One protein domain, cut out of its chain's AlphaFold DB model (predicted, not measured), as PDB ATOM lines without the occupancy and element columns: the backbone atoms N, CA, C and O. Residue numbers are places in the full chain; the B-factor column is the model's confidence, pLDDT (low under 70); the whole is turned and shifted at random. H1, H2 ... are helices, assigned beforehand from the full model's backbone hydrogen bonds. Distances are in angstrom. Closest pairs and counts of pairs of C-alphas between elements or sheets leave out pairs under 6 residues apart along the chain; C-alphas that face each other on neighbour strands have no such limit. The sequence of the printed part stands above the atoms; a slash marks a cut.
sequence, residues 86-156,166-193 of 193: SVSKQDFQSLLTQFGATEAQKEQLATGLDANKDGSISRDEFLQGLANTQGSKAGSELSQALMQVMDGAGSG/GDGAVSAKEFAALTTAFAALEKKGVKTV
ATOM      1  N   SER A  86     168.314 198.599 170.875       77.31
ATOM      2  CA  SER A  86     168.005 197.248 170.435       77.31
ATOM      3  C   SER A  86     166.867 197.312 169.419       77.31
ATOM      4  O   SER A  86     165.990 198.180 169.476       77.31
ATOM      5  N   VAL A  87     166.893 196.415 168.439       85.25
ATOM      6  CA  VAL A  87     165.794 196.260 167.487       85.25
ATOM      7  C   VAL A  87     164.908 195.135 167.985       85.25
ATOM      8  O   VAL A  87     165.344 193.989 168.040       85.25
ATOM      9  N   SER A  88     163.654 195.433 168.318       86.50
ATOM     10  CA  SER A  88     162.676 194.407 168.687       86.50
ATOM     11  C   SER A  88     162.591 193.328 167.608       86.50
ATOM     12  O   SER A  88     162.572 193.639 166.411       86.50
ATOM     13  N   LYS A  89     162.439 192.062 168.007       85.88
ATOM     14  CA  LYS A  89     162.289 190.929 167.082       85.88
ATOM     15  C   LYS A  89     161.228 191.189 166.012       85.88
ATOM     16  O   LYS A  89     161.439 190.853 164.854       85.88
ATOM     17  N   GLN A  90     160.120 191.836 166.371       85.88
ATOM     18  CA  GLN A  90     159.057 192.181 165.429       85.88
ATOM     19  C   GLN A  90     159.509 193.181 164.351       85.88
ATOM     20  O   GLN A  90     159.258 192.948 163.169       85.88
ATOM     21  N   ASP A  91     160.192 194.269 164.723       86.25
ATOM     22  CA  ASP A  91     160.716 195.242 163.755       86.25
ATOM     23  C   ASP A  91     161.777 194.589 162.858       86.25
ATOM     24  O   ASP A  91     161.764 194.782 161.639       86.25
ATOM     25  N   PHE A  92     162.634 193.742 163.436       85.88
ATOM     26  CA  PHE A  92     163.614 192.970 162.679       85.88
ATOM     27  C   PHE A  92     162.942 192.027 161.671       85.88
ATOM     28  O   PHE A  92     163.285 192.037 160.494       85.88
ATOM     29  N   GLN A  93     161.921 191.270 162.081       86.38
ATOM     30  CA  GLN A  93     161.148 190.397 161.192       86.38
ATOM     31  C   GLN A  93     160.407 191.170 160.094       86.38
ATOM     32  O   GLN A  93     160.298 190.684 158.964       86.38
ATOM     33  N   SER A  94     159.905 192.369 160.395       84.56
ATOM     34  CA  SER A  94     159.301 193.261 159.400       84.56
ATOM     35  C   SER A  94     160.322 193.694 158.353       84.56
ATOM     36  O   SER A  94     160.034 193.635 157.158       84.56
ATOM     37  N   LEU A  95     161.530 194.051 158.787       83.88
ATOM     38  CA  LEU A  95     162.645 194.366 157.902       83.88
ATOM     39  C   LEU A  95     163.049 193.158 157.053       83.88
ATOM     40  O   LEU A  95     163.163 193.280 155.840       83.88
ATOM     41  N   LEU A  96     163.158 191.968 157.643       83.44
ATOM     42  CA  LEU A  96     163.438 190.740 156.896       83.44
ATOM     43  C   LEU A  96     162.338 190.432 155.865       83.44
ATOM     44  O   LEU A  96     162.638 190.012 154.753       83.44
ATOM     45  N   THR A  97     161.070 190.696 156.192       83.50
ATOM     46  CA  THR A  97     159.950 190.561 155.241       83.50
ATOM     47  C   THR A  97     160.083 191.549 154.082       83.50
ATOM     48  O   THR A  97     159.824 191.187 152.937       83.50
ATOM     49  N   GLN A  98     160.528 192.780 154.352       79.75
ATOM     50  CA  GLN A  98     160.818 193.776 153.317       79.75
ATOM     51  C   GLN A  98     161.965 193.336 152.393       79.75
ATOM     52  O   GLN A  98     162.001 193.727 151.229       79.75
ATOM     53  N   PHE A  99     162.854 192.481 152.895       76.12
ATOM     54  CA  PHE A  99     163.923 191.828 152.145       76.12
ATOM     55  C   PHE A  99     163.523 190.468 151.538       76.12
ATOM     56  O   PHE A  99     164.370 189.757 151.009       76.12
ATOM     57  N   GLY A 100     162.239 190.092 151.586       75.25
ATOM     58  CA  GLY A 100     161.731 188.866 150.960       75.25
ATOM     59  C   GLY A 100     161.944 187.582 151.768       75.25
ATOM     60  O   GLY A 100     161.757 186.490 151.232       75.25
ATOM     61  N   ALA A 101     162.302 187.683 153.051       80.56
ATOM     62  CA  ALA A 101     162.487 186.524 153.922       80.56
ATOM     63  C   ALA A 101     161.173 185.768 154.183       80.56
ATOM     64  O   ALA A 101     160.135 186.365 154.493       80.56
ATOM     65  N   THR A 102     161.238 184.436 154.164       82.88
ATOM     66  CA  THR A 102     160.120 183.569 154.573       82.88
ATOM     67  C   THR A 102     159.940 183.556 156.095       82.88
ATOM     68  O   THR A 102     160.852 183.905 156.841       82.88
ATOM     69  N   GLU A 103     158.774 183.139 156.601       83.56
ATOM     70  CA  GLU A 103     158.538 183.013 158.055       83.56
ATOM     71  C   GLU A 103     159.560 182.124 158.761       83.56
ATOM     72  O   GLU A 103     160.112 182.538 159.780       83.56
ATOM     73  N   ALA A 104     159.916 180.989 158.161       84.06
ATOM     74  CA  ALA A 104     160.961 180.124 158.691       84.06
ATOM     75  C   ALA A 104     162.313 180.854 158.783       84.06
ATOM     76  O   ALA A 104     162.957 180.837 159.826       84.06
ATOM     77  N   GLN A 105     162.726 181.567 157.729       83.44
ATOM     78  CA  GLN A 105     163.983 182.329 157.733       83.44
ATOM     79  C   GLN A 105     163.963 183.464 158.757       83.44
ATOM     80  O   GLN A 105     164.963 183.700 159.426       83.44
ATOM     81  N   LYS A 106     162.824 184.141 158.917       86.38
ATOM     82  CA  LYS A 106     162.634 185.202 159.911       86.38
ATOM     83  C   LYS A 106     162.848 184.701 161.327       86.38
ATOM     84  O   LYS A 106     163.516 185.363 162.115       86.38
ATOM     85  N   GLU A 107     162.286 183.546 161.656       86.06
ATOM     86  CA  GLU A 107     162.477 182.933 162.967       86.06
ATOM     87  C   GLU A 107     163.901 182.420 163.159       86.06
ATOM     88  O   GLU A 107     164.487 182.668 164.210       86.06
ATOM     89  N   GLN A 108     164.490 181.780 162.149       86.19
ATOM     90  CA  GLN A 108     165.871 181.293 162.210       86.19
ATOM     91  C   GLN A 108     166.874 182.440 162.385       86.19
ATOM     92  O   GLN A 108     167.747 182.371 163.244       86.19
ATOM     93  N   LEU A 109     166.719 183.526 161.627       85.69
ATOM     94  CA  LEU A 109     167.585 184.700 161.724       85.69
ATOM     95  C   LEU A 109     167.396 185.414 163.053       85.69
ATOM     96  O   LEU A 109     168.378 185.706 163.727       85.69
ATOM     97  N   ALA A 110     166.147 185.647 163.458       86.00
ATOM     98  CA  ALA A 110     165.874 186.284 164.735       86.00
ATOM     99  C   ALA A 110     166.427 185.466 165.904       86.00
ATOM    100  O   ALA A 110     167.092 186.030 166.756       86.00
ATOM    101  N   THR A 111     166.210 184.148 165.934       86.19
ATOM    102  CA  THR A 111     166.693 183.292 167.033       86.19
ATOM    103  C   THR A 111     168.199 183.035 166.996       86.19
ATOM    104  O   THR A 111     168.792 182.793 168.041       86.19
ATOM    105  N   GLY A 112     168.826 183.066 165.818       83.94
ATOM    106  CA  GLY A 112     170.274 182.917 165.688       83.94
ATOM    107  C   GLY A 112     171.058 184.187 166.016       83.94
ATOM    108  O   GLY A 112     172.229 184.087 166.378       83.94
ATOM    109  N   LEU A 113     170.429 185.360 165.886       85.19
ATOM    110  CA  LEU A 113     171.002 186.651 166.270       85.19
ATOM    111  C   LEU A 113     170.715 186.983 167.742       85.19
ATOM    112  O   LEU A 113     171.623 187.431 168.424       85.19
ATOM    113  N   ASP A 114     169.501 186.713 168.233       87.19
ATOM    114  CA  ASP A 114     169.067 186.893 169.630       87.19
ATOM    115  C   ASP A 114     169.683 185.810 170.543       87.19
ATOM    116  O   ASP A 114     169.079 184.774 170.845       87.19
ATOM    117  N   ALA A 115     170.947 186.009 170.923       81.31
ATOM    118  CA  ALA A 115     171.719 185.041 171.695       81.31
ATOM    119  C   ALA A 115     171.250 184.968 173.154       81.31
ATOM    120  O   ALA A 115     171.291 183.893 173.767       81.31
ATOM    121  N   ASN A 116     170.814 186.100 173.711       83.50
ATOM    122  CA  ASN A 116     170.313 186.194 175.079       83.50
ATOM    123  C   ASN A 116     168.813 185.837 175.203       83.50
ATOM    124  O   ASN A 116     168.345 185.610 176.322       83.50
ATOM    125  N   LYS A 117     168.098 185.688 174.078       84.00
ATOM    126  CA  LYS A 117     166.664 185.369 173.987       84.00
ATOM    127  C   LYS A 117     165.785 186.401 174.681       84.00
ATOM    128  O   LYS A 117     164.754 186.043 175.260       84.00
ATOM    129  N   ASP A 118     166.193 187.664 174.651       83.19
ATOM    130  CA  ASP A 118     165.439 188.754 175.266       83.19
ATOM    131  C   ASP A 118     164.310 189.283 174.359       83.19
ATOM    132  O   ASP A 118     163.476 190.081 174.797       83.19
ATOM    133  N   GLY A 119     164.223 188.786 173.117       83.12
ATOM    134  CA  GLY A 119     163.210 189.181 172.141       83.12
ATOM    135  C   GLY A 119     163.547 190.471 171.392       83.12
ATOM    136  O   GLY A 119     162.711 190.972 170.632       83.12
ATOM    137  N   SER A 120     164.754 190.994 171.570       84.69
ATOM    138  CA  SER A 120     165.345 192.093 170.822       84.69
ATOM    139  C   SER A 120     166.714 191.668 170.295       84.69
ATOM    140  O   SER A 120     167.301 190.692 170.729       84.69
ATOM    141  N   ILE A 121     167.210 192.369 169.284       87.00
ATOM    142  CA  ILE A 121     168.531 192.123 168.720       87.00
ATOM    143  C   ILE A 121     169.324 193.392 168.942       87.00
ATOM    144  O   ILE A 121     169.033 194.442 168.360       87.00
ATOM    145  N   SER A 122     170.303 193.300 169.828       85.88
ATOM    146  CA  SER A 122     171.227 194.390 170.099       85.88
ATOM    147  C   SER A 122     172.266 194.505 168.988       85.88
ATOM    148  O   SER A 122     172.543 193.553 168.255       85.88
ATOM    149  N   ARG A 123     172.908 195.668 168.876       82.19
ATOM    150  CA  ARG A 123     173.996 195.871 167.912       82.19
ATOM    151  C   ARG A 123     175.118 194.842 168.055       82.19
ATOM    152  O   ARG A 123     175.602 194.329 167.049       82.19
ATOM    153  N   ASP A 124     175.528 194.544 169.284       83.69
ATOM    154  CA  ASP A 124     176.566 193.548 169.562       83.69
ATOM    155  C   ASP A 124     176.151 192.148 169.109       83.69
ATOM    156  O   ASP A 124     176.933 191.455 168.465       83.69
ATOM    157  N   GLU A 125     174.903 191.764 169.358       86.44
ATOM    158  CA  GLU A 125     174.333 190.483 168.934       86.44
ATOM    159  C   GLU A 125     174.239 190.372 167.415       86.44
ATOM    160  O   GLU A 125     174.611 189.356 166.829       86.44
ATOM    161  N   PHE A 126     173.835 191.457 166.756       84.12
ATOM    162  CA  PHE A 126     173.828 191.539 165.305       84.12
ATOM    163  C   PHE A 126     175.240 191.363 164.719       84.12
ATOM    164  O   PHE A 126     175.440 190.570 163.796       84.12
ATOM    165  N   LEU A 127     176.241 192.052 165.280       82.50
ATOM    166  CA  LEU A 127     177.639 191.930 164.856       82.50
ATOM    167  C   LEU A 127     178.214 190.538 165.145       82.50
ATOM    168  O   LEU A 127     178.930 189.990 164.307       82.50
ATOM    169  N   GLN A 128     177.894 189.949 166.298       82.62
ATOM    170  CA  GLN A 128     178.316 188.598 166.661       82.62
ATOM    171  C   GLN A 128     177.684 187.545 165.754       82.62
ATOM    172  O   GLN A 128     178.386 186.660 165.264       82.62
ATOM    173  N   GLY A 129     176.381 187.638 165.484       80.44
ATOM    174  CA  GLY A 129     175.705 186.735 164.561       80.44
ATOM    175  C   GLY A 129     176.269 186.856 163.150       80.44
ATOM    176  O   GLY A 129     176.567 185.840 162.528       80.44
ATOM    177  N   LEU A 130     176.552 188.074 162.686       79.44
ATOM    178  CA  LEU A 130     177.213 188.283 161.402       79.44
ATOM    179  C   LEU A 130     178.628 187.683 161.369       79.44
ATOM    180  O   LEU A 130     178.971 186.974 160.425       79.44
ATOM    181  N   ALA A 131     179.441 187.908 162.401       78.62
ATOM    182  CA  ALA A 131     180.771 187.310 162.500       78.62
ATOM    183  C   ALA A 131     180.703 185.772 162.501       78.62
ATOM    184  O   ALA A 131     181.511 185.108 161.847       78.62
ATOM    185  N   ASN A 132     179.685 185.194 163.148       75.06
ATOM    186  CA  ASN A 132     179.414 183.759 163.098       75.06
ATOM    187  C   ASN A 132     179.082 183.285 161.674       75.06
ATOM    188  O   ASN A 132     179.500 182.192 161.295       75.06
ATOM    189  N   THR A 133     178.417 184.107 160.857       70.44
ATOM    190  CA  THR A 133     178.151 183.778 159.445       70.44
ATOM    191  C   THR A 133     179.349 183.915 158.501       70.44
ATOM    192  O   THR A 133     179.274 183.462 157.365       70.44
ATOM    193  N   GLN A 134     180.465 184.503 158.941       65.56
ATOM    194  CA  GLN A 134     181.682 184.665 158.127       65.56
ATOM    195  C   GLN A 134     182.861 183.807 158.612       65.56
ATOM    196  O   GLN A 134     183.806 183.574 157.863       65.56
ATOM    197  N   GLY A 135     182.819 183.336 159.862       64.94
ATOM    198  CA  GLY A 135     183.850 182.490 160.464       64.94
ATOM    199  C   GLY A 135     183.588 180.988 160.301       64.94
ATOM    200  O   GLY A 135     183.038 180.516 159.311       64.94
ATOM    201  N   SER A 136     183.931 180.208 161.328       60.91
ATOM    202  CA  SER A 136     183.829 178.736 161.337       60.91
ATOM    203  C   SER A 136     182.406 178.175 161.164       60.91
ATOM    204  O   SER A 136     182.239 176.963 161.043       60.91
ATOM    205  N   LYS A 137     181.376 179.032 161.182       61.50
ATOM    206  CA  LYS A 137     179.962 178.685 160.981       61.50
ATOM    207  C   LYS A 137     179.377 179.289 159.694       61.50
ATOM    208  O   LYS A 137     178.159 179.278 159.551       61.50
ATOM    209  N   ALA A 138     180.209 179.729 158.745       60.81
ATOM    210  CA  ALA A 138     179.775 180.348 157.486       60.81
ATOM    211  C   ALA A 138     178.892 179.470 156.574       60.81
ATOM    212  O   ALA A 138     178.252 179.974 155.657       60.81
ATOM    213  N   GLY A 139     178.813 178.162 156.838       65.88
ATOM    214  CA  GLY A 139     177.892 177.230 156.172       65.88
ATOM    215  C   GLY A 139     176.668 176.831 157.004       65.88
ATOM    216  O   GLY A 139     175.996 175.866 156.657       65.88
ATOM    217  N   SER A 140     176.407 177.495 158.132       79.56
ATOM    218  CA  SER A 140     175.253 177.187 158.988       79.56
ATOM    219  C   SER A 140     173.933 177.618 158.348       79.56
ATOM    220  O   SER A 140     173.909 178.535 157.527       79.56
ATOM    221  N   GLU A 141     172.824 177.022 158.789       80.25
ATOM    222  CA  GLU A 141     171.463 177.409 158.379       80.25
ATOM    223  C   GLU A 141     171.211 178.912 158.570       80.25
ATOM    224  O   GLU A 141     170.605 179.552 157.714       80.25
ATOM    225  N   LEU A 142     171.770 179.508 159.632       81.75
ATOM    226  CA  LEU A 142     171.744 180.955 159.861       81.75
ATOM    227  C   LEU A 142     172.435 181.730 158.733       81.75
ATOM    228  O   LEU A 142     171.922 182.744 158.270       81.75
ATOM    229  N   SER A 143     173.594 181.253 158.283       80.69
ATOM    230  CA  SER A 143     174.367 181.896 157.212       80.69
ATOM    231  C   SER A 143     173.651 181.768 155.878       80.69
ATOM    232  O   SER A 143     173.573 182.737 155.133       80.69
ATOM    233  N   GLN A 144     173.070 180.600 155.599       83.06
ATOM    234  CA  GLN A 144     172.269 180.366 154.399       83.06
ATOM    235  C   GLN A 144     171.010 181.236 154.385       83.06
ATOM    236  O   GLN A 144     170.718 181.871 153.376       83.06
ATOM    237  N   ALA A 145     170.298 181.327 155.513       83.25
ATOM    238  CA  ALA A 145     169.142 182.203 155.651       83.25
ATOM    239  C   ALA A 145     169.535 183.676 155.480       83.25
ATOM    240  O   ALA A 145     168.857 184.406 154.765       83.25
ATOM    241  N   LEU A 146     170.652 184.108 156.076       82.12
ATOM    242  CA  LEU A 146     171.128 185.484 155.966       82.12
ATOM    243  C   LEU A 146     171.540 185.815 154.526       82.12
ATOM    244  O   LEU A 146     171.165 186.867 154.017       82.12
ATOM    245  N   MET A 147     172.257 184.909 153.853       79.38
ATOM    246  CA  MET A 147     172.630 185.047 152.443       79.38
ATOM    247  C   MET A 147     171.397 185.130 151.544       79.38
ATOM    248  O   MET A 147     171.327 186.028 150.717       79.38
ATOM    249  N   GLN A 148     170.400 184.267 151.752       79.38
ATOM    250  CA  GLN A 148     169.161 184.279 150.973       79.38
ATOM    251  C   GLN A 148     168.375 185.584 151.158       79.38
ATOM    252  O   GLN A 148     167.799 186.103 150.206       79.38
ATOM    253  N   VAL A 149     168.353 186.123 152.379       80.56
ATOM    254  CA  VAL A 149     167.710 187.408 152.662       80.56
ATOM    255  C   VAL A 149     168.484 188.567 152.042       80.56
ATOM    256  O   VAL A 149     167.862 189.480 151.515       80.56
ATOM    257  N   MET A 150     169.818 188.555 152.091       78.50
ATOM    258  CA  MET A 150     170.643 189.614 151.496       78.50
ATOM    259  C   MET A 150     170.618 189.592 149.963       78.50
ATOM    260  O   MET A 150     170.561 190.651 149.353       78.50
ATOM    261  N   ASP A 151     170.582 188.411 149.354       76.88
ATOM    262  CA  ASP A 151     170.408 188.221 147.907       76.88
ATOM    263  C   ASP A 151     168.993 188.640 147.449       76.88
ATOM    264  O   ASP A 151     168.798 189.249 146.398       76.88
ATOM    265  N   GLY A 152     167.980 188.406 148.294       65.12
ATOM    266  CA  GLY A 152     166.618 188.918 148.104       65.12
ATOM    267  C   GLY A 152     166.471 190.420 148.382       65.12
ATOM    268  O   GLY A 152     165.516 191.048 147.914       65.12
ATOM    269  N   ALA A 153     167.432 191.023 149.091       63.59
ATOM    270  CA  ALA A 153     167.461 192.429 149.480       63.59
ATOM    271  C   ALA A 153     167.883 193.359 148.335       63.59
ATOM    272  O   ALA A 153     168.685 194.283 148.505       63.59
ATOM    273  N   GLY A 154     167.309 193.154 147.153       52.91
ATOM    274  CA  GLY A 154     167.472 194.032 146.009       52.91
ATOM    275  C   GLY A 154     166.949 195.433 146.312       52.91
ATOM    276  O   GLY A 154     165.755 195.673 146.194       52.91
ATOM    277  N   SER A 155     167.858 196.332 146.710       50.22
ATOM    278  CA  SER A 155     167.743 197.793 146.863       50.22
ATOM    279  C   SER A 155     166.391 198.393 146.442       50.22
ATOM    280  O   SER A 155     166.281 199.055 145.408       50.22
ATOM    281  N   GLY A 156     165.370 198.221 147.282       45.72
ATOM    282  CA  GLY A 156     164.045 198.818 147.133       45.72
ATOM    283  C   GLY A 156     164.033 200.295 147.523       45.72
ATOM    284  O   GLY A 156     163.316 200.693 148.435       45.72
ATOM    285  N   GLY A 166     168.856 188.138 142.184       53.25
ATOM    286  CA  GLY A 166     169.123 186.996 143.054       53.25
ATOM    287  C   GLY A 166     170.147 186.120 142.338       53.25
ATOM    288  O   GLY A 166     169.796 185.157 141.656       53.25
ATOM    289  N   ASP A 167     171.382 186.605 142.297       58.53
ATOM    290  CA  ASP A 167     172.510 186.091 141.544       58.53
ATOM    291  C   ASP A 167     173.297 185.093 142.389       58.53
ATOM    292  O   ASP A 167     174.261 184.495 141.906       58.53
ATOM    293  N   GLY A 168     172.817 184.847 143.611       59.62
ATOM    294  CA  GLY A 168     173.383 183.936 144.579       59.62
ATOM    295  C   GLY A 168     174.605 184.525 145.272       59.62
ATOM    296  O   GLY A 168     175.364 183.757 145.867       59.62
ATOM    297  N   ALA A 169     174.839 185.840 145.180       62.69
ATOM    298  CA  ALA A 169     176.038 186.481 145.693       62.69
ATOM    299  C   ALA A 169     175.721 187.716 146.541       62.69
ATOM    300  O   ALA A 169     175.261 188.737 146.051       62.69
ATOM    301  N   VAL A 170     176.117 187.670 147.816       72.38
ATOM    302  CA  VAL A 170     176.006 188.828 148.709       72.38
ATOM    303  C   VAL A 170     177.045 189.885 148.337       72.38
ATOM    304  O   VAL A 170     178.239 189.755 148.619       72.38
ATOM    305  N   SER A 171     176.581 190.975 147.749       70.94
ATOM    306  CA  SER A 171     177.373 192.147 147.411       70.94
ATOM    307  C   SER A 171     177.504 193.110 148.594       70.94
ATOM    308  O   SER A 171     176.614 193.255 149.432       70.94
ATOM    309  N   ALA A 172     178.586 193.898 148.620       71.56
ATOM    310  CA  ALA A 172     178.800 194.929 149.647       71.56
ATOM    311  C   ALA A 172     177.640 195.944 149.748       71.56
ATOM    312  O   ALA A 172     177.418 196.537 150.802       71.56
ATOM    313  N   LYS A 173     176.888 196.139 148.657       73.94
ATOM    314  CA  LYS A 173     175.705 197.007 148.609       73.94
ATOM    315  C   LYS A 173     174.515 196.415 149.368       73.94
ATOM    316  O   LYS A 173     173.824 197.160 150.053       73.94
ATOM    317  N   GLU A 174     174.292 195.110 149.260       76.75
ATOM    318  CA  GLU A 174     173.214 194.390 149.955       76.75
ATOM    319  C   GLU A 174     173.517 194.297 151.440       76.75
ATOM    320  O   GLU A 174     172.669 194.600 152.276       76.75
ATOM    321  N   PHE A 175     174.781 194.010 151.755       76.19
ATOM    322  CA  PHE A 175     175.278 194.084 153.114       76.19
ATOM    323  C   PHE A 175     175.043 195.479 153.712       76.19
ATOM    324  O   PHE A 175     174.409 195.610 154.757       76.19
ATOM    325  N   ALA A 176     175.465 196.538 153.012       78.94
ATOM    326  CA  ALA A 176     175.249 197.910 153.462       78.94
ATOM    327  C   ALA A 176     173.758 198.268 153.585       78.94
ATOM    328  O   ALA A 176     173.389 199.006 154.500       78.94
ATOM    329  N   ALA A 177     172.894 197.762 152.700       78.62
ATOM    330  CA  ALA A 177     171.453 197.992 152.751       78.62
ATOM    331  C   ALA A 177     170.824 197.352 153.996       78.62
ATOM    332  O   ALA A 177     170.092 198.035 154.715       78.62
ATOM    333  N   LEU A 178     171.167 196.096 154.300       79.19
ATOM    334  CA  LEU A 178     170.707 195.395 155.499       79.19
ATOM    335  C   LEU A 178     171.172 196.113 156.773       79.19
ATOM    336  O   LEU A 178     170.354 196.427 157.637       79.19
ATOM    337  N   THR A 179     172.466 196.436 156.875       79.44
ATOM    338  CA  THR A 179     173.010 197.119 158.060       79.44
ATOM    339  C   THR A 179     172.441 198.526 158.228       79.44
ATOM    340  O   THR A 179     172.198 198.969 159.348       79.44
ATOM    341  N   THR A 180     172.199 199.242 157.126       82.00
ATOM    342  CA  THR A 180     171.599 200.586 157.163       82.00
ATOM    343  C   THR A 180     170.135 200.523 157.582       82.00
ATOM    344  O   THR A 180     169.691 201.348 158.379       82.00
ATOM    345  N   ALA A 181     169.384 199.542 157.079       80.44
ATOM    346  CA  ALA A 181     167.997 199.329 157.467       80.44
ATOM    347  C   ALA A 181     167.888 198.928 158.948       80.44
ATOM    348  O   ALA A 181     167.031 199.453 159.655       80.44
ATOM    349  N   PHE A 182     168.807 198.095 159.448       81.25
ATOM    350  CA  PHE A 182     168.898 197.771 160.873       81.25
ATOM    351  C   PHE A 182     169.166 199.025 161.716       81.25
ATOM    352  O   PHE A 182     168.406 199.323 162.633       81.25
ATOM    353  N   ALA A 183     170.155 199.839 161.339       81.19
ATOM    354  CA  ALA A 183     170.456 201.092 162.034       81.19
ATOM    355  C   ALA A 183     169.298 202.110 161.992       81.19
ATOM    356  O   ALA A 183     169.125 202.924 162.905       81.19
ATOM    357  N   ALA A 184     168.479 202.082 160.935       78.69
ATOM    358  CA  ALA A 184     167.258 202.880 160.859       78.69
ATOM    359  C   ALA A 184     166.194 202.400 161.864       78.69
ATOM    360  O   ALA A 184     165.503 203.234 162.453       78.69
ATOM    361  N   LEU A 185     166.094 201.086 162.104       76.88
ATOM    362  CA  LEU A 185     165.232 200.520 163.142       76.88
ATOM    363  C   LEU A 185     165.747 200.808 164.556       76.88
ATOM    364  O   LEU A 185     164.940 201.171 165.406       76.88
ATOM    365  N   GLU A 186     167.060 200.745 164.800       76.06
ATOM    366  CA  GLU A 186     167.653 201.127 166.096       76.06
ATOM    367  C   GLU A 186     167.250 202.565 166.472       76.06
ATOM    368  O   GLU A 186     166.808 202.841 167.587       76.06
ATOM    369  N   LYS A 187     167.304 203.490 165.503       67.62
ATOM    370  CA  LYS A 187     166.848 204.881 165.681       67.62
ATOM    371  C   LYS A 187     165.340 205.016 165.896       67.62
ATOM    372  O   LYS A 187     164.907 205.972 166.538       67.62
ATOM    373  N   LYS A 188     164.538 204.102 165.346       64.31
ATOM    374  CA  LYS A 188     163.080 204.067 165.529       64.31
ATOM    375  C   LYS A 188     162.714 203.562 166.929       64.31
ATOM    376  O   LYS A 188     161.822 204.139 167.544       64.31
ATOM    377  N   GLY A 189     163.434 202.563 167.447       55.19
ATOM    378  CA  GLY A 189     163.257 202.021 168.801       55.19
ATOM    379  C   GLY A 189     163.583 203.019 169.920       55.19
ATOM    380  O   GLY A 189     162.990 202.962 170.990       55.19
ATOM    381  N   VAL A 190     164.451 204.002 169.657       53.78
ATOM    382  CA  VAL A 190     164.797 205.070 170.618       53.78
ATOM    383  C   VAL A 190     163.707 206.155 170.737       53.78
ATOM    384  O   VAL A 190     163.765 206.993 171.633       53.78
ATOM    385  N   LYS A 191     162.672 206.166 169.880       47.22
ATOM    386  CA  LYS A 191     161.714 207.288 169.791       47.22
ATOM    387  C   LYS A 191     160.481 207.191 170.704       47.22
ATOM    388  O   LYS A 191     159.441 207.761 170.380       47.22
ATOM    389  N   THR A 192     160.581 206.531 171.853       42.41
ATOM    390  CA  THR A 192     159.537 206.578 172.891       42.41
ATOM    391  C   THR A 192     160.109 207.026 174.228       42.41
ATOM    392  O   THR A 192     160.392 206.201 175.094       42.41
ATOM    393  N   VAL A 193     160.255 208.342 174.382       37.53
ATOM    394  CA  VAL A 193     160.090 209.057 175.658       37.53
ATOM    395  C   VAL A 193     159.582 210.461 175.376       37.53
ATOM    396  O   VAL A 193     160.180 211.130 174.504       37.53
TER     397      VAL A 193
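AT A GLANCE: This is residues 86 to 156 and 166 to 193 of the 193 residues of the protein "EF-hand domain-containing protein" of Acidovorax sp. 1608163 (UniProt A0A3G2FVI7). Five crossed helices make a compact cluster closed into a ring: the longest, H5, runs along one side and packs on H1, H1 packs on H2, H2 on H4, and H4 comes back to H5. H3 packs on H2 and H4. The printed part has 99 residues with five named helices, H1 to H5 in order, and no named strand; the class is all helix. It is compact, with a radius of gyration of the C-alphas of 12.6 A, and spans 43 by 29 by 23 A.

IN THESE COORDINATES: H5, residues 172 to 189, is 25.7 A long and ends at C-alpha 189 (163.257, 202.021, 168.801). H1, residues 89 to 98, begins at C-alpha 89 (162.289, 190.929, 167.082). H2 is residues 103 to 113, H3 residues 123 to 134 and H4 residues 141 to 152, the last two 16.7 A and 16.2 A long.

HOW THE PARTS SIT: With residues 181 to 185 alone, H5 touches H1, at a steep tilt of 40 degrees, opposite ways; the closest C-alphas, of Asp 91 and Leu 185, are 7.0 A apart. H1 touches H2 at 51 degrees, a steep tilt, closest at Gln 93 and Lys 106, C-alphas 5.6 A apart. H2 and H4 are the hubs, touching three helices each; they touch each other at Gln 105 and Ala 145, C-alphas 5.6 A apart. H3 is about perpendicular to H4, at 82 degrees. H2 and H5 are apart. In H1 to H5 every O i to N i+4 pair is within hydrogen-bond range.

THE WHOLE: Residues 157 to 165 are not printed; C-alphas 156 and 166 are 13.5 A apart across the cut. No link printed whole is long. Residues 134 to 139, 152 to 156, 166 to 169 and 187 to 193 have pLDDT under 70.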